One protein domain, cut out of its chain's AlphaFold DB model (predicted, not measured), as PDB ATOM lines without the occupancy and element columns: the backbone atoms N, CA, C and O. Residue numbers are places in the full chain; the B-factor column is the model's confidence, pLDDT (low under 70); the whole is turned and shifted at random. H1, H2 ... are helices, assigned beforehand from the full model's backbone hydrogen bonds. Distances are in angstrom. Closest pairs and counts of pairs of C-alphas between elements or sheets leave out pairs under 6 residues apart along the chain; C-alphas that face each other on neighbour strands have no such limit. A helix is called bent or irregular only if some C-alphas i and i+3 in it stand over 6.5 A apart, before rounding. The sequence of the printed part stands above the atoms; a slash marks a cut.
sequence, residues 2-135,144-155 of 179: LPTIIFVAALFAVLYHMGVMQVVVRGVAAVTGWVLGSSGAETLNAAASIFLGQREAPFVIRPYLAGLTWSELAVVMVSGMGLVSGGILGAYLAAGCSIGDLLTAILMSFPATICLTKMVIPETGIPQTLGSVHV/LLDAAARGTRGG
ATOM      1  N   LEU A   2     132.183 136.513 107.655       80.81
ATOM      2  CA  LEU A   2     131.155 136.900 108.642       80.81
ATOM      3  C   LEU A   2     130.818 135.815 109.695       80.81
ATOM      4  O   LEU A   2     130.816 136.150 110.876       80.81
ATOM      5  N   PRO A   3     130.616 134.525 109.340       85.38
ATOM      6  CA  PRO A   3     130.359 133.486 110.346       85.38
ATOM      7  C   PRO A   3     131.559 133.230 111.266       85.38
ATOM      8  O   PRO A   3     131.391 132.953 112.449       85.38
ATOM      9  N   THR A   4     132.774 133.372 110.727       83.19
ATOM     10  CA  THR A   4     134.029 133.210 111.468       83.19
ATOM     11  C   THR A   4     134.148 134.254 112.576       83.19
ATOM     12  O   THR A   4     134.464 133.895 113.704       83.19
ATOM     13  N   ILE A   5     133.800 135.515 112.293       82.94
ATOM     14  CA  ILE A   5     133.798 136.603 113.286       82.94
ATOM     15  C   ILE A   5     132.866 136.269 114.458       82.94
ATOM     16  O   ILE A   5     133.248 136.421 115.616       82.94
ATOM     17  N   ILE A   6     131.655 135.785 114.164       88.50
ATOM     18  CA  ILE A   6     130.657 135.429 115.183       88.50
ATOM     19  C   ILE A   6     131.165 134.274 116.054       88.50
ATOM     20  O   ILE A   6     131.078 134.339 117.279       88.50
ATOM     21  N   PHE A   7     131.729 133.242 115.425       88.94
ATOM     22  CA  PHE A   7     132.279 132.082 116.120       88.94
ATOM     23  C   PHE A   7     133.455 132.453 117.030       88.94
ATOM     24  O   PHE A   7     133.454 132.103 118.208       88.94
ATOM     25  N   VAL A   8     134.432 133.195 116.505       84.19
ATOM     26  CA  VAL A   8     135.606 133.650 117.263       84.19
ATOM     27  C   VAL A   8     135.168 134.504 118.453       84.19
ATOM     28  O   VAL A   8     135.648 134.304 119.567       84.19
ATOM     29  N   ALA A   9     134.189 135.388 118.252       84.62
ATOM     30  CA  ALA A   9     133.656 136.222 119.319       84.62
ATOM     31  C   ALA A   9     132.988 135.412 120.447       84.62
ATOM     32  O   ALA A   9     133.199 135.694 121.629       84.62
ATOM     33  N   ALA A  10     132.204 134.390 120.092       89.38
ATOM     34  CA  ALA A  10     131.589 133.475 121.052       89.38
ATOM     35  C   ALA A  10     132.639 132.642 121.803       89.38
ATOM     36  O   ALA A  10     132.580 132.534 123.027       89.38
ATOM     37  N   LEU A  11     133.632 132.110 121.085       89.00
ATOM     38  CA  LEU A  11     134.705 131.301 121.654       89.00
ATOM     39  C   LEU A  11     135.519 132.084 122.687       89.00
ATOM     40  O   LEU A  11     135.707 131.609 123.804       89.00
ATOM     41  N   PHE A  12     135.971 133.295 122.353       85.69
ATOM     42  CA  PHE A  12     136.747 134.105 123.293       85.69
ATOM     43  C   PHE A  12     135.923 134.520 124.512       85.69
ATOM     44  O   PHE A  12     136.449 134.494 125.620       85.69
ATOM     45  N   ALA A  13     134.633 134.831 124.351       85.88
ATOM     46  CA  ALA A  13     133.766 135.121 125.493       85.88
ATOM     47  C   ALA A  13     133.681 133.932 126.467       85.88
ATOM     48  O   ALA A  13     133.809 134.121 127.677       85.88
ATOM     49  N   VAL A  14     133.565 132.706 125.945       89.06
ATOM     50  CA  VAL A  14     133.600 131.477 126.753       89.06
ATOM     51  C   VAL A  14     134.965 131.280 127.420       89.06
ATOM     52  O   VAL A  14     135.023 131.012 128.618       89.06
ATOM     53  N   LEU A  15     136.070 131.465 126.690       86.25
ATOM     54  CA  LEU A  15     137.422 131.315 127.245       86.25
ATOM     55  C   LEU A  15     137.719 132.327 128.361       86.25
ATOM     56  O   LEU A  15     138.418 131.995 129.320       86.25
ATOM     57  N   TYR A  16     137.178 133.542 128.258       82.19
ATOM     58  CA  TYR A  16     137.243 134.553 129.314       82.19
ATOM     59  C   TYR A  16     136.385 134.189 130.527       82.19
ATOM     60  O   TYR A  16     136.842 134.348 131.658       82.19
ATOM     61  N   HIS A  17     135.175 133.661 130.311       84.62
ATOM     62  CA  HIS A  17     134.312 133.182 131.393       84.62
ATOM     63  C   HIS A  17     134.950 132.010 132.162       84.62
ATOM     64  O   HIS A  17     134.841 131.928 133.383       84.62
ATOM     65  N   MET A  18     135.670 131.130 131.460       84.56
ATOM     66  CA  MET A  18     136.372 129.988 132.054       84.56
ATOM     67  C   MET A  18     137.674 130.350 132.788       84.56
ATOM     68  O   MET A  18     138.267 129.476 133.416       84.56
ATOM     69  N   GLY A  19     138.161 131.592 132.700       79.69
ATOM     70  CA  GLY A  19     139.426 131.988 133.333       79.69
ATOM     71  C   GLY A  19     140.689 131.656 132.521       79.69
ATOM     72  O   GLY A  19     141.798 132.005 132.929       79.69
ATOM     73  N   VAL A  20     140.556 130.987 131.367       84.81
ATOM     74  CA  VAL A  20     141.699 130.524 130.556       84.81
ATOM     75  C   VAL A  20     142.463 131.709 129.972       84.81
ATOM     76  O   VAL A  20     143.693 131.749 130.025       84.81
ATOM     77  N   MET A  21     141.742 132.710 129.463       82.12
ATOM     78  CA  MET A  21     142.365 133.898 128.871       82.12
ATOM     79  C   MET A  21     143.175 134.694 129.891       82.12
ATOM     80  O   MET A  21     144.216 135.237 129.547       82.12
ATOM     81  N   GLN A  22     142.751 134.734 131.150       79.38
ATOM     82  CA  GLN A  22     143.449 135.425 132.227       79.38
ATOM     83  C   GLN A  22     144.819 134.784 132.483       79.38
ATOM     84  O   GLN A  22     145.805 135.499 132.664       79.38
ATOM     85  N   VAL A  23     144.908 133.450 132.432       81.31
ATOM     86  CA  VAL A  23     146.182 132.718 132.533       81.31
ATOM     87  C   VAL A  23     147.075 133.010 131.329       81.31
ATOM     88  O   VAL A  23     148.253 133.316 131.507       81.31
ATOM     89  N   VAL A  24     146.518 132.984 130.114       81.50
ATOM     90  CA  VAL A  24     147.264 133.289 128.880       81.50
ATOM     91  C   VAL A  24     147.811 134.717 128.911       81.50
ATOM     92  O   VAL A  24     149.007 134.911 128.708       81.50
ATOM     93  N   VAL A  25     146.976 135.711 129.230       78.00
ATOM     94  CA  VAL A  25     147.385 137.123 129.317       78.00
ATOM     95  C   VAL A  25     148.465 137.296 130.383       78.00
ATOM     96  O   VAL A  25     149.441 137.991 130.130       78.00
ATOM     97  N   ARG A  26     148.340 136.647 131.552       77.06
ATOM     98  CA  ARG A  26     149.370 136.686 132.607       77.06
ATOM     99  C   ARG A  26     150.696 136.097 132.143       77.06
ATOM    100  O   ARG A  26     151.736 136.695 132.400       77.06
ATOM    101  N   GLY A  27     150.662 134.957 131.456       80.31
ATOM    102  CA  GLY A  27     151.858 134.325 130.902       80.31
ATOM    103  C   GLY A  27     152.547 135.219 129.874       80.31
ATOM    104  O   GLY A  27     153.751 135.447 129.966       80.31
ATOM    105  N   VAL A  28     151.772 135.789 128.946       78.81
ATOM    106  CA  VAL A  28     152.287 136.740 127.951       78.81
ATOM    107  C   VAL A  28     152.859 137.975 128.642       78.81
ATOM    108  O   VAL A  28     154.016 138.290 128.402       78.81
ATOM    109  N   ALA A  29     152.120 138.602 129.561       76.06
ATOM    110  CA  ALA A  29     152.563 139.780 130.307       76.06
ATOM    111  C   ALA A  29     153.873 139.549 131.075       76.06
ATOM    112  O   ALA A  29     154.720 140.436 131.121       76.06
ATOM    113  N   ALA A  30     154.051 138.370 131.675       77.56
ATOM    114  CA  ALA A  30     155.268 138.030 132.406       77.56
ATOM    115  C   ALA A  30     156.478 137.913 131.468       77.56
ATOM    116  O   ALA A  30     157.535 138.478 131.743       77.56
ATOM    117  N   VAL A  31     156.315 137.216 130.339       80.69
ATOM    118  CA  VAL A  31     157.384 137.055 129.343       80.69
ATOM    119  C   VAL A  31     157.716 138.397 128.696       80.69
ATOM    120  O   VAL A  31     158.880 138.766 128.584       80.69
ATOM    121  N   THR A  32     156.709 139.155 128.284       76.56
ATOM    122  CA  THR A  32     156.903 140.365 127.479       76.56
ATOM    123  C   THR A  32     157.275 141.557 128.342       76.56
ATOM    124  O   THR A  32     158.079 142.376 127.914       76.56
ATOM    125  N   GLY A  33     156.801 141.611 129.588       74.62
ATOM    126  CA  GLY A  33     157.297 142.553 130.585       74.62
ATOM    127  C   GLY A  33     158.787 142.355 130.873       74.62
ATOM    128  O   GLY A  33     159.497 143.337 131.064       74.62
ATOM    129  N   TRP A  34     159.283 141.111 130.832       74.56
ATOM    130  CA  TRP A  34     160.709 140.822 131.002       74.56
ATOM    131  C   TRP A  34     161.543 141.102 129.741       74.56
ATOM    132  O   TRP A  34     162.626 141.666 129.847       74.56
ATOM    133  N   VAL A  35     161.050 140.732 128.552       76.12
ATOM    134  CA  VAL A  35     161.816 140.853 127.292       76.12
ATOM    135  C   VAL A  35     161.701 142.240 126.650       76.12
ATOM    136  O   VAL A  35     162.696 142.784 126.181       76.12
ATOM    137  N   LEU A  36     160.488 142.788 126.577       76.19
ATOM    138  CA  LEU A  36     160.147 143.986 125.796       76.19
ATOM    139  C   LEU A  36     159.748 145.187 126.668       76.19
ATOM    140  O   LEU A  36     159.677 146.301 126.155       76.19
ATOM    141  N   GLY A  37     159.451 144.977 127.955       77.81
ATOM    142  CA  GLY A  37     158.868 146.007 128.822       77.81
ATOM    143  C   GLY A  37     157.453 146.434 128.403       77.81
ATOM    144  O   GLY A  37     156.997 147.507 128.790       77.81
ATOM    145  N   SER A  38     156.773 145.620 127.590       81.38
ATOM    146  CA  SER A  38     155.444 145.887 127.034       81.38
ATOM    147  C   SER A  38     154.329 145.279 127.888       81.38
ATOM    148  O   SER A  38     154.548 144.346 128.671       81.38
ATOM    149  N   SER A  39     153.106 145.785 127.728       84.06
ATOM    150  CA  SER A  39     151.941 145.278 128.456       84.06
ATOM    151  C   SER A  39     151.459 143.926 127.919       84.06
ATOM    152  O   SER A  39     151.661 143.574 126.750       84.06
ATOM    153  N   GLY A  40     150.795 143.142 128.772       83.62
ATOM    154  CA  GLY A  40     150.214 141.861 128.370       83.62
ATOM    155  C   GLY A  40     149.144 141.992 127.288       83.62
ATOM    156  O   GLY A  40     149.097 141.169 126.377       83.62
ATOM    157  N   ALA A  41     148.299 143.023 127.362       86.75
ATOM    158  CA  ALA A  41     147.201 143.236 126.422       86.75
ATOM    159  C   ALA A  41     147.709 143.610 125.022       86.75
ATOM    160  O   ALA A  41     147.345 142.952 124.048       86.75
ATOM    161  N   GLU A  42     148.587 144.609 124.899       90.12
ATOM    162  CA  GLU A  42     149.092 145.021 123.582       90.12
ATOM    163  C   GLU A  42     149.879 143.889 122.911       90.12
ATOM    164  O   GLU A  42     149.722 143.622 121.717       90.12
ATOM    165  N   THR A  43     150.659 143.150 123.704       89.50
ATOM    166  CA  THR A  43     151.507 142.082 123.184       89.50
ATOM    167  C   THR A  43     150.696 140.848 122.805       89.50
ATOM    168  O   THR A  43     150.960 140.229 121.772       89.50
ATOM    169  N   LEU A  44     149.659 140.517 123.582       88.88
ATOM    170  CA  LEU A  44     148.719 139.460 123.224       88.88
ATOM    171  C   LEU A  44     147.957 139.806 121.943       88.88
ATOM    172  O   LEU A  44     147.785 138.930 121.100       88.88
ATOM    173  N   ASN A  45     147.538 141.060 121.757       91.50
ATOM    174  CA  ASN A  45     146.907 141.488 120.509       91.50
ATOM    175  C   ASN A  45     147.871 141.398 119.319       91.50
ATOM    176  O   ASN A  45     147.488 140.914 118.253       91.50
ATOM    177  N   ALA A  46     149.119 141.834 119.486       90.50
ATOM    178  CA  ALA A  46     150.121 141.730 118.433       90.50
ATOM    179  C   ALA A  46     150.391 140.259 118.061       90.50
ATOM    180  O   ALA A  46     150.455 139.930 116.880       90.50
ATOM    181  N   ALA A  47     150.436 139.353 119.041       88.19
ATOM    182  CA  ALA A  47     150.589 137.919 118.797       88.19
ATOM    183  C   ALA A  47     149.339 137.327 118.132       88.19
ATOM    184  O   ALA A  47     149.438 136.545 117.188       88.19
ATOM    185  N   ALA A  48     148.150 137.744 118.572       87.62
ATOM    186  CA  ALA A  48     146.889 137.360 117.955       87.62
ATOM    187  C   ALA A  48     146.814 137.815 116.492       87.62
ATOM    188  O   ALA A  48     146.319 137.060 115.666       87.62
ATOM    189  N   SER A  49     147.359 138.989 116.157       89.44
ATOM    190  CA  SER A  49     147.380 139.551 114.793       89.44
ATOM    191  C   SER A  49     148.208 138.722 113.796       89.44
ATOM    192  O   SER A  49     148.031 138.854 112.588       89.44
ATOM    193  N   ILE A  50     149.088 137.835 114.278       86.69
ATOM    194  CA  ILE A  50     149.822 136.879 113.432       86.69
ATOM    195  C   ILE A  50     148.895 135.771 112.925       86.69
ATOM    196  O   ILE A  50     149.061 135.275 111.817       86.69
ATOM    197  N   PHE A  51     147.909 135.361 113.721       81.25
ATOM    198  CA  PHE A  51     147.006 134.260 113.373       81.25
ATOM    199  C   PHE A  51     145.659 134.767 112.861       81.25
ATOM    200  O   PHE A  51     145.112 134.235 111.895       81.25
ATOM    201  N   LEU A  52     145.147 135.810 113.503       84.06
ATOM    202  CA  LEU A  52     143.874 136.460 113.236       84.06
ATOM    203  C   LEU A  52     144.089 137.710 112.387       84.06
ATOM    204  O   LEU A  52     145.126 138.362 112.452       84.06
ATOM    205  N   GLY A  53     143.082 138.082 111.600       80.06
ATOM    206  CA  GLY A  53     143.134 139.330 110.842       80.06
ATOM    207  C   GLY A  53     142.990 140.571 111.734       80.06
ATOM    208  O   GLY A  53     142.453 140.507 112.839       80.06
ATOM    209  N   GLN A  54     143.348 141.736 111.190       85.25
ATOM    210  CA  GLN A  54     143.252 143.060 111.838       85.25
ATOM    211  C   GLN A  54     141.886 143.389 112.480       85.25
ATOM    212  O   GLN A  54     141.802 144.177 113.414       85.25
ATOM    213  N   ARG A  55     140.797 142.784 111.980       81.19
ATOM    214  CA  ARG A  55     139.425 142.971 112.486       81.19
ATOM    215  C   ARG A  55     139.055 142.021 113.628       81.19
ATOM    216  O   ARG A  55     138.084 142.268 114.332       81.19
ATOM    217  N   GLU A  56     139.793 140.928 113.773       80.38
ATOM    218  CA  GLU A  56     139.496 139.823 114.688       80.38
ATOM    219  C   GLU A  56     140.448 139.826 115.889       80.38
ATOM    220  O   GLU A  56     140.021 139.545 117.007       80.38
ATOM    221  N   ALA A  57     141.710 140.217 115.685       86.31
ATOM    222  CA  ALA A  57     142.725 140.275 116.735       86.31
ATOM    223  C   ALA A  57     142.339 141.163 117.941       86.31
ATOM    224  O   ALA A  57     142.477 140.682 119.068       86.31
ATOM    225  N   PRO A  58     141.742 142.367 117.773       85.19
ATOM    226  CA  PRO A  58     141.339 143.196 118.916       85.19
ATOM    227  C   PRO A  58     140.287 142.537 119.813       85.19
ATOM    228  O   PRO A  58     140.151 142.890 120.984       85.19
ATOM    229  N   PHE A  59     139.544 141.551 119.301       82.25
ATOM    230  CA  PHE A  59     138.554 140.838 120.103       82.25
ATOM    231  C   PHE A  59     139.204 140.011 121.219       82.25
ATOM    232  O   PHE A  59     138.625 139.868 122.297       82.25
ATOM    233  N   VAL A  60     140.429 139.529 120.993       83.00
ATOM    234  CA  VAL A  60     141.205 138.752 121.969       83.00
ATOM    235  C   VAL A  60     141.463 139.546 123.241       83.00
ATOM    236  O   VAL A  60     141.595 138.944 124.295       83.00
ATOM    237  N   ILE A  61     141.488 140.877 123.162       86.12
ATOM    238  CA  ILE A  61     141.758 141.774 124.291       86.12
ATOM    239  C   ILE A  61     140.568 142.672 124.628       86.12
ATOM    240  O   ILE A  61     140.724 143.678 125.320       86.12
ATOM    241  N   ARG A  62     139.365 142.319 124.161       82.88
ATOM    242  CA  ARG A  62     138.158 143.146 124.288       82.88
ATOM    243  C   ARG A  62     137.896 143.694 125.701       82.88
ATOM    244  O   ARG A  62     137.522 144.861 125.777       82.88
ATOM    245  N   PRO A  63     138.093 142.935 126.799       81.62
ATOM    246  CA  PRO A  63     137.889 143.462 128.151       81.62
ATOM    247  C   PRO A  63     138.853 144.594 128.531       81.62
ATOM    248  O   PRO A  63     138.505 145.432 129.352       81.62
ATOM    249  N   TYR A  64     140.040 144.635 127.921       83.38
ATOM    250  CA  TYR A  64     141.086 145.614 128.220       83.38
ATOM    251  C   TYR A  64     141.069 146.818 127.275       83.38
ATOM    252  O   TYR A  64     141.616 147.856 127.626       83.38
ATOM    253  N   LEU A  65     140.427 146.713 126.100       86.06
ATOM    254  CA  LEU A  65     140.438 147.758 125.063       86.06
ATOM    255  C   LEU A  65     140.061 149.151 125.585       86.06
ATOM    256  O   LEU A  65     140.673 150.134 125.183       86.06
ATOM    257  N   ALA A  66     139.066 149.242 126.470       86.12
ATOM    258  CA  ALA A  66     138.598 150.521 127.008       86.12
ATOM    259  C   ALA A  66     139.580 151.167 128.005       86.12
ATOM    260  O   ALA A  66     139.476 152.363 128.264       86.12
ATOM    261  N   GLY A  67     140.501 150.383 128.571       84.88
ATOM    262  CA  GLY A  67     141.485 150.821 129.562       84.88
ATOM    263  C   GLY A  67     142.911 150.934 129.025       84.88
ATOM    264  O   GLY A  67     143.819 151.170 129.821       84.88
ATOM    265  N   LEU A  68     143.118 150.752 127.715       89.31
ATOM    266  CA  LEU A  68     144.440 150.873 127.101       89.31
ATOM    267  C   LEU A  68     144.938 152.321 127.118       89.31
ATOM    268  O   LEU A  68     144.182 153.261 126.859       89.31
ATOM    269  N   THR A  69     146.236 152.500 127.350       93.00
ATOM    270  CA  THR A  69     146.906 153.782 127.121       93.00
ATOM    271  C   THR A  69     146.976 154.099 125.625       93.00
ATOM    272  O   THR A  69     146.785 153.242 124.758       93.00
ATOM    273  N   TRP A  70     147.300 155.349 125.293       93.19
ATOM    274  CA  TRP A  70     147.511 155.753 123.901       93.19
ATOM    275  C   TRP A  70     148.622 154.965 123.204       93.19
ATOM    276  O   TRP A  70     148.512 154.672 122.015       93.19
ATOM    277  N   SER A  71     149.678 154.617 123.937       93.75
ATOM    278  CA  SER A  71     150.791 153.848 123.393       93.75
ATOM    279  C   SER A  71     150.393 152.383 123.172       93.75
ATOM    280  O   SER A  71     150.687 151.832 122.114       93.75
ATOM    281  N   GLU A  72     149.640 151.777 124.096       92.25
ATOM    282  CA  GLU A  72     149.074 150.433 123.905       92.25
ATOM    283  C   GLU A  72     148.109 150.363 122.720       92.25
ATOM    284  O   GLU A  72     148.174 149.440 121.904       92.25
ATOM    285  N   LEU A  73     147.231 151.358 122.581       93.62
ATOM    286  CA  LEU A  73     146.308 151.436 121.455       93.62
ATOM    287  C   LEU A  73     147.059 151.595 120.127       93.62
ATOM    288  O   LEU A  73     146.700 150.954 119.137       93.62
ATOM    289  N   ALA A  74     148.130 152.394 120.107       94.69
ATOM    290  CA  ALA A  74     148.988 152.522 118.937       94.69
ATOM    291  C   ALA A  74     149.609 151.174 118.549       94.69
ATOM    292  O   ALA A  74     149.547 150.802 117.378       94.69
ATOM    293  N   VAL A  75     150.131 150.403 119.510       94.12
ATOM    294  CA  VAL A  75     150.660 149.055 119.243       94.12
ATOM    295  C   VAL A  75     149.580 148.149 118.665       94.12
ATOM    296  O   VAL A  75     149.837 147.481 117.667       94.12
ATOM    297  N   VAL A  76     148.361 148.168 119.215       93.94
ATOM    298  CA  VAL A  76     147.231 147.369 118.711       93.94
ATOM    299  C   VAL A  76     146.913 147.685 117.246       93.94
ATOM    300  O   VAL A  76     146.683 146.774 116.445       93.94
ATOM    301  N   MET A  77     146.919 148.966 116.876       94.19
ATOM    302  CA  MET A  77     146.635 149.408 115.510       94.19
ATOM    303  C   MET A  77     147.782 149.080 114.550       94.19
ATOM    304  O   MET A  77     147.548 148.500 113.486       94.19
ATOM    305  N   VAL A  78     149.022 149.410 114.924       94.69
ATOM    306  CA  VAL A  78     150.198 149.177 114.077       94.69
ATOM    307  C   VAL A  78     150.451 147.681 113.908       94.69
ATOM    308  O   VAL A  78     150.762 147.254 112.802       94.69
ATOM    309  N   SER A  79     150.246 146.853 114.937       92.62
ATOM    310  CA  SER A  79     150.359 145.396 114.803       92.62
ATOM    311  C   SER A  79     149.297 144.820 113.871       92.62
ATOM    312  O   SER A  79     149.607 143.947 113.068       92.62
ATOM    313  N   GLY A  80     148.061 145.327 113.932       89.81
ATOM    314  CA  GLY A  80     146.983 144.879 113.050       89.81
ATOM    315  C   GLY A  80     147.237 145.199 111.575       89.81
ATOM    316  O   GLY A  80     146.839 144.428 110.707       89.81
ATOM    317  N   MET A  81     147.906 146.315 111.277       89.88
ATOM    318  CA  MET A  81     148.217 146.725 109.901       89.88
ATOM    319  C   MET A  81     149.580 146.231 109.404       89.88
ATOM    320  O   MET A  81     149.752 146.019 108.207       89.88
ATOM    321  N   GLY A  82     150.552 146.092 110.304       87.44
ATOM    322  CA  GLY A  82     151.943 145.791 109.980       87.44
ATOM    323  C   GLY A  82     152.287 144.304 109.984       87.44
ATOM    324  O   GLY A  82     153.295 143.927 109.391       87.44
ATOM    325  N   LEU A  83     151.478 143.456 110.629       90.25
ATOM    326  CA  LEU A  83     151.716 142.014 110.684       90.25
ATOM    327  C   LEU A  83     150.889 141.256 109.646       90.25
ATOM    328  O   LEU A  83     149.732 141.565 109.360       90.25
ATOM    329  N   VAL A  84     151.510 140.216 109.095       84.44
ATOM    330  CA  VAL A  84     150.876 139.284 108.167       84.44
ATOM    331  C   VAL A  84     150.060 138.266 108.958       84.44
ATOM    332  O   VAL A  84     150.613 137.511 109.754       84.44
ATOM    333  N   SER A  85     148.750 138.209 108.701       84.00
ATOM    334  CA  SER A  85     147.879 137.190 109.295       84.00
ATOM    335  C   SER A  85     148.068 135.828 108.618       84.00
ATOM    336  O   SER A  85     148.157 135.751 107.390       84.00
ATOM    337  N   GLY A  86     147.987 134.737 109.375       78.56
ATOM    338  CA  GLY A  86     148.110 133.367 108.868       78.56
ATOM    339  C   GLY A  86     147.109 133.025 107.759       78.56
ATOM    340  O   GLY A  86     147.413 132.214 106.886       78.56
ATOM    341  N   GLY A  87     145.959 133.708 107.713       76.94
ATOM    342  CA  GLY A  87     144.956 133.546 106.656       76.94
ATOM    343  C   GLY A  87     145.457 133.856 105.237       76.94
ATOM    344  O   GLY A  87     144.911 133.311 104.281       76.94
ATOM    345  N   ILE A  88     146.503 134.678 105.082       83.69
ATOM    346  CA  ILE A  88     147.103 134.983 103.769       83.69
ATOM    347  C   ILE A  88     148.382 134.184 103.490       83.69
ATOM    348  O   ILE A  88     148.912 134.240 102.382       83.69
ATOM    349  N   LEU A  89     148.856 133.386 104.453       84.44
ATOM    350  CA  LEU A  89     150.080 132.595 104.313       84.44
ATOM    351  C   LEU A  89     149.978 131.600 103.148       84.44
ATOM    352  O   LEU A  89     150.908 131.479 102.358       84.44
ATOM    353  N   GLY A  90     148.815 130.959 102.982       83.06
ATOM    354  CA  GLY A  90     148.560 130.051 101.859       83.06
ATOM    355  C   GLY A  90     148.661 130.730 100.488       83.06
ATOM    356  O   GLY A  90     149.128 130.110  99.537       83.06
ATOM    357  N   ALA A  91     148.296 132.012 100.391       87.19
ATOM    358  CA  ALA A  91     148.437 132.777  99.154       87.19
ATOM    359  C   ALA A  91     149.913 133.060  98.829       87.19
ATOM    360  O   ALA A  91     150.313 132.937  97.675       87.19
ATOM    361  N   TYR A  92     150.741 133.361  99.836       89.06
ATOM    362  CA  TYR A  92     152.185 133.533  99.636       89.06
ATOM    363  C   TYR A  92     152.891 132.227  99.263       89.06
ATOM    364  O   TYR A  92     153.765 132.230  98.400       89.06
ATOM    365  N   LEU A  93     152.479 131.099  99.848       89.75
ATOM    366  CA  LEU A  93     152.986 129.785  99.442       89.75
ATOM    367  C   LEU A  93     152.620 129.474  97.985       89.75
ATOM    368  O   LEU A  93     153.469 129.021  97.223       89.75
ATOM    369  N   ALA A  94     151.386 129.775  97.572       90.06
ATOM    370  CA  ALA A  94     150.955 129.625  96.181       90.06
ATOM    371  C   ALA A  94     151.708 130.562  95.216       90.06
ATOM    372  O   ALA A  94     151.888 130.219  94.050       90.06
ATOM    373  N   ALA A  95     152.185 131.711  95.701       90.81
ATOM    374  CA  ALA A  95     153.041 132.633  94.956       90.81
ATOM    375  C   ALA A  95     154.519 132.188  94.879       90.81
ATOM    376  O   ALA A  95     155.329 132.881  94.267       90.81
ATOM    377  N   GLY A  96     154.878 131.042  95.473       90.75
ATOM    378  CA  GLY A  96     156.223 130.464  95.409       90.75
ATOM    379  C   GLY A  96     157.164 130.879  96.543       90.75
ATOM    380  O   GLY A  96     158.359 130.600  96.471       90.75
ATOM    381  N   CYS A  97     156.664 131.535  97.594       91.38
ATOM    382  CA  CYS A  97     157.484 131.893  98.750       91.38
ATOM    383  C   CYS A  97     157.815 130.667  99.620       91.38
ATOM    384  O   CYS A  97     156.970 129.801  99.852       91.38
ATOM    385  N   SER A  98     159.036 130.625 100.163       92.62
ATOM    386  CA  SER A  98     159.451 129.604 101.131       92.62
ATOM    387  C   SER A  98     158.735 129.800 102.466       92.62
ATOM    388  O   SER A  98     158.724 130.897 103.027       92.62
ATOM    389  N   ILE A  99     158.190 128.717 103.024       88.88
ATOM    390  CA  ILE A  99     157.554 128.762 104.346       88.88
ATOM    391  C   ILE A  99     158.545 129.140 105.453       88.88
ATOM    392  O   ILE A  99     158.160 129.807 106.409       88.88
ATOM    393  N   GLY A 100     159.820 128.759 105.310       90.00
ATOM    394  CA  GLY A 100     160.866 129.094 106.279       90.00
ATOM    395  C   GLY A 100     161.108 130.599 106.359       90.00
ATOM    396  O   GLY A 100     161.131 131.163 107.453       90.00
ATOM    397  N   ASP A 101     161.196 131.263 105.206       90.94
ATOM    398  CA  ASP A 101     161.417 132.709 105.135       90.94
ATOM    399  C   ASP A 101     160.192 133.477 105.637       90.94
ATOM    400  O   ASP A 101     160.329 134.441 106.388       90.94
ATOM    401  N   LEU A 102     158.985 133.010 105.297       89.06
ATOM    402  CA  LEU A 102     157.734 133.608 105.767       89.06
ATOM    403  C   LEU A 102     157.592 133.520 107.289       89.06
ATOM    404  O   LEU A 102     157.268 134.516 107.933       89.06
ATOM    405  N   LEU A 103     157.854 132.351 107.876       87.69
ATOM    406  CA  LEU A 103     157.794 132.177 109.328       87.69
ATOM    407  C   LEU A 103     158.857 133.019 110.034       87.69
ATOM    408  O   LEU A 103     158.558 133.654 111.043       87.69
ATOM    409  N   THR A 104     160.070 133.076 109.483       90.25
ATOM    410  CA  THR A 104     161.150 133.904 110.034       90.25
ATOM    411  C   THR A 104     160.778 135.386 109.991       90.25
ATOM    412  O   THR A 104     160.908 136.079 111.000       90.25
ATOM    413  N   ALA A 105     160.235 135.863 108.866       90.56
ATOM    414  CA  ALA A 105     159.771 137.237 108.720       90.56
ATOM    415  C   ALA A 105     158.665 137.571 109.730       90.56
ATOM    416  O   ALA A 105     158.773 138.564 110.438       90.56
ATOM    417  N   ILE A 106     157.651 136.712 109.868       88.06
ATOM    418  CA  ILE A 106     156.553 136.897 110.828       88.06
ATOM    419  C   ILE A 106     157.079 136.991 112.266       88.06
ATOM    420  O   ILE A 106     156.710 137.907 113.006       88.06
ATOM    421  N   LEU A 107     157.961 136.066 112.657       86.94
ATOM    422  CA  LEU A 107     158.534 136.028 114.003       86.94
ATOM    423  C   LEU A 107     159.408 137.253 114.299       86.94
ATOM    424  O   LEU A 107     159.405 137.725 115.432       86.94
ATOM    425  N   MET A 108     160.120 137.790 113.305       90.69
ATOM    426  CA  MET A 108     160.913 139.017 113.449       90.69
ATOM    427  C   MET A 108     160.056 140.288 113.438       90.69
ATOM    428  O   MET A 108     160.349 141.226 114.179       90.69
ATOM    429  N   SER A 109     158.995 140.333 112.628       90.62
ATOM    430  CA  SER A 109     158.103 141.492 112.532       90.62
ATOM    431  C   SER A 109     157.349 141.738 113.832       90.62
ATOM    432  O   SER A 109     157.179 142.886 114.215       90.62
ATOM    433  N   PHE A 110     156.956 140.688 114.554       89.00
ATOM    434  CA  PHE A 110     156.236 140.814 115.823       89.00
ATOM    435  C   PHE A 110     156.931 141.724 116.863       89.00
ATOM    436  O   PHE A 110     156.354 142.756 117.222       89.00
ATOM    437  N   PRO A 111     158.159 141.425 117.337       89.25
ATOM    438  CA  PRO A 111     158.845 142.283 118.301       89.25
ATOM    439  C   PRO A 111     159.292 143.610 117.674       89.25
ATOM    440  O   PRO A 111     159.285 144.638 118.353       89.25
ATOM    441  N   ALA A 112     159.641 143.617 116.380       91.12
ATOM    442  CA  ALA A 112     160.038 144.834 115.678       91.12
ATOM    443  C   ALA A 112     158.895 145.855 115.629       91.12
ATOM    444  O   ALA A 112     159.120 147.030 115.902       91.12
ATOM    445  N   THR A 113     157.664 145.419 115.352       92.81
ATOM    446  CA  THR A 113     156.485 146.287 115.329       92.81
ATOM    447  C   THR A 113     156.224 146.919 116.690       92.81
ATOM    448  O   THR A 113     155.996 148.127 116.757       92.81
ATOM    449  N   ILE A 114     156.299 146.147 117.777       91.31
ATOM    450  CA  ILE A 114     156.110 146.681 119.133       91.31
ATOM    451  C   ILE A 114     157.199 147.714 119.443       91.31
ATOM    452  O   ILE A 114     156.890 148.837 119.839       91.31
ATOM    453  N   CYS A 115     158.462 147.370 119.188       91.19
ATOM    454  CA  CYS A 115     159.605 148.238 119.462       91.19
ATOM    455  C   CYS A 115     159.548 149.547 118.657       91.19
ATOM    456  O   CYS A 115     159.655 150.632 119.224       91.19
ATOM    457  N   LEU A 116     159.308 149.467 117.345       93.44
ATOM    458  CA  LEU A 116     159.169 150.634 116.468       93.44
ATOM    459  C   LEU A 116     157.996 151.520 116.877       93.44
ATOM    460  O   LEU A 116     158.138 152.739 116.923       93.44
ATOM    461  N   THR A 117     156.859 150.923 117.231       94.38
ATOM    462  CA  THR A 117     155.696 151.700 117.668       94.38
ATOM    463  C   THR A 117     155.986 152.429 118.976       94.38
ATOM    464  O   THR A 117     155.706 153.620 119.070       94.38
ATOM    465  N   LYS A 118     156.615 151.763 119.953       91.06
ATOM    466  CA  LYS A 118     157.007 152.364 121.238       91.06
ATOM    467  C   LYS A 118     158.120 153.410 121.092       91.06
ATOM    468  O   LYS A 118     158.173 154.339 121.888       91.06
ATOM    469  N   MET A 119     158.985 153.307 120.079       92.25
ATOM    470  CA  MET A 119     159.965 154.357 119.765       92.25
ATOM    471  C   MET A 119     159.297 155.643 119.262       92.25
ATOM    472  O   MET A 119     159.754 156.735 119.590       92.25
ATOM    473  N   VAL A 120     158.227 155.525 118.469       94.75
ATOM    474  CA  VAL A 120     157.498 156.682 117.922       94.75
ATOM    475  C   VAL A 120     156.488 157.237 118.930       94.75
ATOM    476  O   VAL A 120     156.364 158.450 119.077       94.75
ATOM    477  N   ILE A 121     155.767 156.357 119.626       93.81
ATOM    478  CA  ILE A 121     154.735 156.685 120.615       93.81
ATOM    479  C   ILE A 121     155.100 155.979 121.930       93.81
ATOM    480  O   ILE A 121     154.598 154.881 122.207       93.81
ATOM    481  N   PRO A 122     155.998 156.576 122.735       89.88
ATOM    482  CA  PRO A 122     156.454 155.976 123.981       89.88
ATOM    483  C   PRO A 122     155.335 155.887 125.018       89.88
ATOM    484  O   PRO A 122     154.383 156.670 125.017       89.88
ATOM    485  N   GLU A 123     155.468 154.915 125.920       88.69
ATOM    486  CA  GLU A 123     154.532 154.728 127.023       88.69
ATOM    487  C   GLU A 123     154.696 155.851 128.049       88.69
ATOM    488  O   GLU A 123     155.769 156.035 128.622       88.69
ATOM    489  N   THR A 124     153.624 156.607 128.276       85.69
ATOM    490  CA  THR A 124     153.579 157.698 129.261       85.69
ATOM    491  C   THR A 124     152.577 157.433 130.384       85.69
ATOM    492  O   THR A 124     152.578 158.153 131.382       85.69
ATOM    493  N   GLY A 125     151.724 156.412 130.237       80.00
ATOM    494  CA  GLY A 125     150.744 155.998 131.235       80.00
ATOM    495  C   GLY A 125     151.198 154.790 132.056       80.00
ATOM    496  O   GLY A 125     152.316 154.299 131.920       80.00
ATOM    497  N   ILE A 126     150.297 154.299 132.911       79.19
ATOM    498  CA  ILE A 126     150.473 153.043 133.652       79.19
ATOM    499  C   ILE A 126     149.545 152.000 133.016       79.19
ATOM    500  O   ILE A 126     148.331 152.080 133.220       79.19
ATOM    501  N   PRO A 127     150.076 151.034 132.243       77.94
ATOM    502  CA  PRO A 127     149.253 150.029 131.586       77.94
ATOM    503  C   PRO A 127     148.611 149.074 132.597       77.94
ATOM    504  O   PRO A 127     149.278 148.570 133.502       77.94
ATOM    505  N   GLN A 128     147.332 148.743 132.403       73.00
ATOM    506  CA  GLN A 128     146.571 147.873 133.317       73.00
ATOM    507  C   GLN A 128     147.083 146.425 133.377       73.00
ATOM    508  O   GLN A 128     146.760 145.681 134.303       73.00
ATOM    509  N   THR A 129     147.851 146.011 132.367       69.69
ATOM    510  CA  THR A 129     148.359 144.639 132.222       69.69
ATOM    511  C   THR A 129     149.885 144.556 132.259       69.69
ATOM    512  O   THR A 129     150.456 143.528 131.887       69.69
ATOM    513  N   LEU A 130     150.571 145.624 132.686       67.25
ATOM    514  CA  LEU A 130     152.026 145.629 132.827       67.25
ATOM    515  C   LEU A 130     152.433 144.821 134.068       67.25
ATOM    516  O   LEU A 130     152.099 145.194 135.191       67.25
ATOM    517  N   GLY A 131     153.138 143.701 133.881       58.12
ATOM    518  CA  GLY A 131     153.709 142.875 134.960       58.12
ATOM    519  C   GLY A 131     152.707 142.167 135.892       58.12
ATOM    520  O   GLY A 131     153.064 141.199 136.558       58.12
ATOM    521  N   SER A 132     151.443 142.589 135.924       54.41
ATOM    522  CA  SER A 132     150.353 141.944 136.652       54.41
ATOM    523  C   SER A 132     149.033 142.174 135.917       54.41
ATOM    524  O   SER A 132     148.787 143.246 135.376       54.41
ATOM    525  N   VAL A 133     148.176 141.156 135.881       55.94
ATOM    526  CA  VAL A 133     146.835 141.264 135.298       55.94
ATOM    527  C   VAL A 133     145.852 141.473 136.442       55.94
ATOM    528  O   VAL A 133     145.486 140.509 137.128       55.94
ATOM    529  N   HIS A 134     145.458 142.730 136.649       51.88
ATOM    530  CA  HIS A 134     144.328 143.110 137.497       51.88
ATOM    531  C   HIS A 134     143.043 142.985 136.672       51.88
ATOM    532  O   HIS A 134     142.466 143.972 136.231       51.88
ATOM    533  N   VAL A 135     142.618 141.751 136.400       52.91
ATOM    534  CA  VAL A 135     141.243 141.522 135.943       52.91
ATOM    535  C   VAL A 135     140.378 141.610 137.182       52.91
ATOM    536  O   VAL A 135     140.547 140.808 138.099       52.91
ATOM    537  N   LEU A 144     128.170 129.511 131.226       87.88
ATOM    538  CA  LEU A 144     128.891 129.334 129.963       87.88
ATOM    539  C   LEU A 144     128.019 129.582 128.720       87.88
ATOM    540  O   LEU A 144     128.518 130.059 127.699       87.88
ATOM    541  N   LEU A 145     126.718 129.280 128.798       89.56
ATOM    542  CA  LEU A 145     125.777 129.528 127.706       89.56
ATOM    543  C   LEU A 145     125.500 131.029 127.552       89.56
ATOM    544  O   LEU A 145     125.427 131.528 126.431       89.56
ATOM    545  N   ASP A 146     125.404 131.746 128.667       88.56
ATOM    546  CA  ASP A 146     125.239 133.196 128.703       88.56
ATOM    547  C   ASP A 146     126.483 133.916 128.155       88.56
ATOM    548  O   ASP A 146     126.373 134.752 127.254       88.56
ATOM    549  N   ALA A 147     127.682 133.459 128.534       87.25
ATOM    550  CA  ALA A 147     128.941 133.927 127.950       87.25
ATOM    551  C   ALA A 147     128.991 133.725 126.426       87.25
ATOM    552  O   ALA A 147     129.327 134.649 125.674       87.25
ATOM    553  N   ALA A 148     128.599 132.540 125.944       89.94
ATOM    554  CA  ALA A 148     128.523 132.252 124.515       89.94
ATOM    555  C   ALA A 148     127.483 133.137 123.804       89.94
ATOM    556  O   ALA A 148     127.752 133.651 122.714       89.94
ATOM    557  N   ALA A 149     126.319 133.369 124.415       90.94
ATOM    558  CA  ALA A 149     125.266 134.221 123.868       90.94
ATOM    559  C   ALA A 149     125.707 135.690 123.780       90.94
ATOM    560  O   ALA A 149     125.511 136.336 122.744       90.94
ATOM    561  N   ARG A 150     126.355 136.221 124.822       89.31
ATOM    562  CA  ARG A 150     126.918 137.578 124.840       89.31
ATOM    563  C   ARG A 150     128.034 137.739 123.807       89.31
ATOM    564  O   ARG A 150     128.041 138.729 123.070       89.31
ATOM    565  N   GLY A 151     128.933 136.759 123.700       87.31
ATOM    566  CA  GLY A 151     129.976 136.720 122.673       87.31
ATOM    567  C   GLY A 151     129.402 136.688 121.255       87.31
ATOM    568  O   GLY A 151     129.795 137.493 120.413       87.31
ATOM    569  N   THR A 152     128.389 135.850 121.020       91.56
ATOM    570  CA  THR A 152     127.679 135.735 119.734       91.56
ATOM    571  C   THR A 152     126.994 137.044 119.346       91.56
ATOM    572  O   THR A 152     127.141 137.493 118.212       91.56
ATOM    573  N   ARG A 153     126.286 137.708 120.275       90.81
ATOM    574  CA  ARG A 153     125.651 139.017 120.025       90.81
ATOM    575  C   ARG A 153     126.677 140.091 119.672       90.81
ATOM    576  O   ARG A 153     126.472 140.840 118.717       90.81
ATOM    577  N   GLY A 154     127.786 140.146 120.410       84.94
ATOM    578  CA  GLY A 154     128.889 141.062 120.118       84.94
ATOM    579  C   GLY A 154     129.504 140.809 118.737       84.94
ATOM    580  O   GLY A 154     129.686 141.748 117.962       84.94
ATOM    581  N   GLY A 155     129.760 139.543 118.404       86.75
ATOM    582  CA  GLY A 155     130.275 139.135 117.097       86.75
ATOM    583  C   GLY A 155     129.306 139.414 115.949       86.75
ATOM    584  O   GLY A 155     129.735 139.851 114.884       86.75
TER     585      GLY A 155
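This is residues 2 to 135 and 144 to 155 of the 179 residues of the protein "Nucleos_tra2_C domain-containing protein" of Planctomycetes bacterium (UniProt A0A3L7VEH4). Three helices side by side, H3, H5 and H7, form a small bundle whose centres make a triangle; H2 crosses the first residues of H3, and short H4 packs on another side of it. Toward one end of the longest axis H1 and H8 pack together, meeting the rest through few contacts, and at the other end lie H6 and the first residues of H7. The printed part has 146 residues, with eight named helices, H1 to H8 in that order along the chain, and no named strand; the class is all helix. It is compact, with a radius of gyration of the C-alphas of 15.6 A, and spans 46 by 38 by 22 A.

H1, residues 2 to 17, begins at C-alpha 2, (131.155, 136.900, 108.642), and is 23.3 A long. H2, residues 20 to 35, is 22.8 A long. H3 is residues 40 to 51, 17.1 A, with C-alpha 40 at (150.214, 141.861, 128.370). H4 is residues 57 to 61, and H5, residues 70 to 82, is 17.7 A long. H6, residues 86 to 94, is irregular, but only just: C-alphas 87 and 90 are 6.9 A apart. H7, residues 99 to 120, is the longest at 31.0 A, with a kink of 31 degrees near residue 111. H8, residues 144 to 155, is 16.2 A long and ends at C-alpha 155, (130.275, 139.135, 117.097).

H3 is the hub, touching five helices. It touches H5 at a shallow tilt of 9 degrees, the same way; the closest C-alphas, of Ala 46 and Ser 79, are 5.2 A apart. H7, with residues 106 to 114 alone, touches H3 at 32 degrees, a shallow tilt, opposite ways, closest at the C-alphas of Ala 46 and Phe 110, 6.7 A. H7 touches H5 with residues 109 to 118 alone, closest at the C-alphas of Val 75 and Thr 117, 5.9 A. H3, with residues 40 to 44 alone, touches H2 about perpendicular, at 78 degrees; the closest C-alphas, of Ala 29 and Gly 40, are 3.7 A apart. H4 touches H3, closest at the C-alphas of Ser 49 and Ala 57, 5.1 A. H3 and H6 only just touch, only at their ends, with 3 pairs of C-alphas within 8 A, the closest those of Phe 51 and Gly 86, 4.7 A. H1 touches H8 at a steep tilt of 40 degrees, opposite ways, closest at the C-alphas of Ala 10 and Gly 151, 4.0 A. H1 and H7 are apart. Every O i to N i+4 pair is within hydrogen-bond range in H1, H2, H5 and H8; the counts are 6 of 8 in H3, 3 of 5 in H6, 17 of 18 in H7 and 0 of 1 in H4, where 2 of 2 O i to N i+3 pairs are within range.

The two C-alphas farthest apart, of Gly 96 and Asp 146, are 45.6 A apart. Residues 136 to 143 are not printed; C-alphas 135 and 144 are 18.4 A apart across the cut. Of the links that are printed whole, none is long. Residues 121 to 135 hold no named element, and residues 129 to 135 are under pLDDT 70; the mean of the printed part is 85.1.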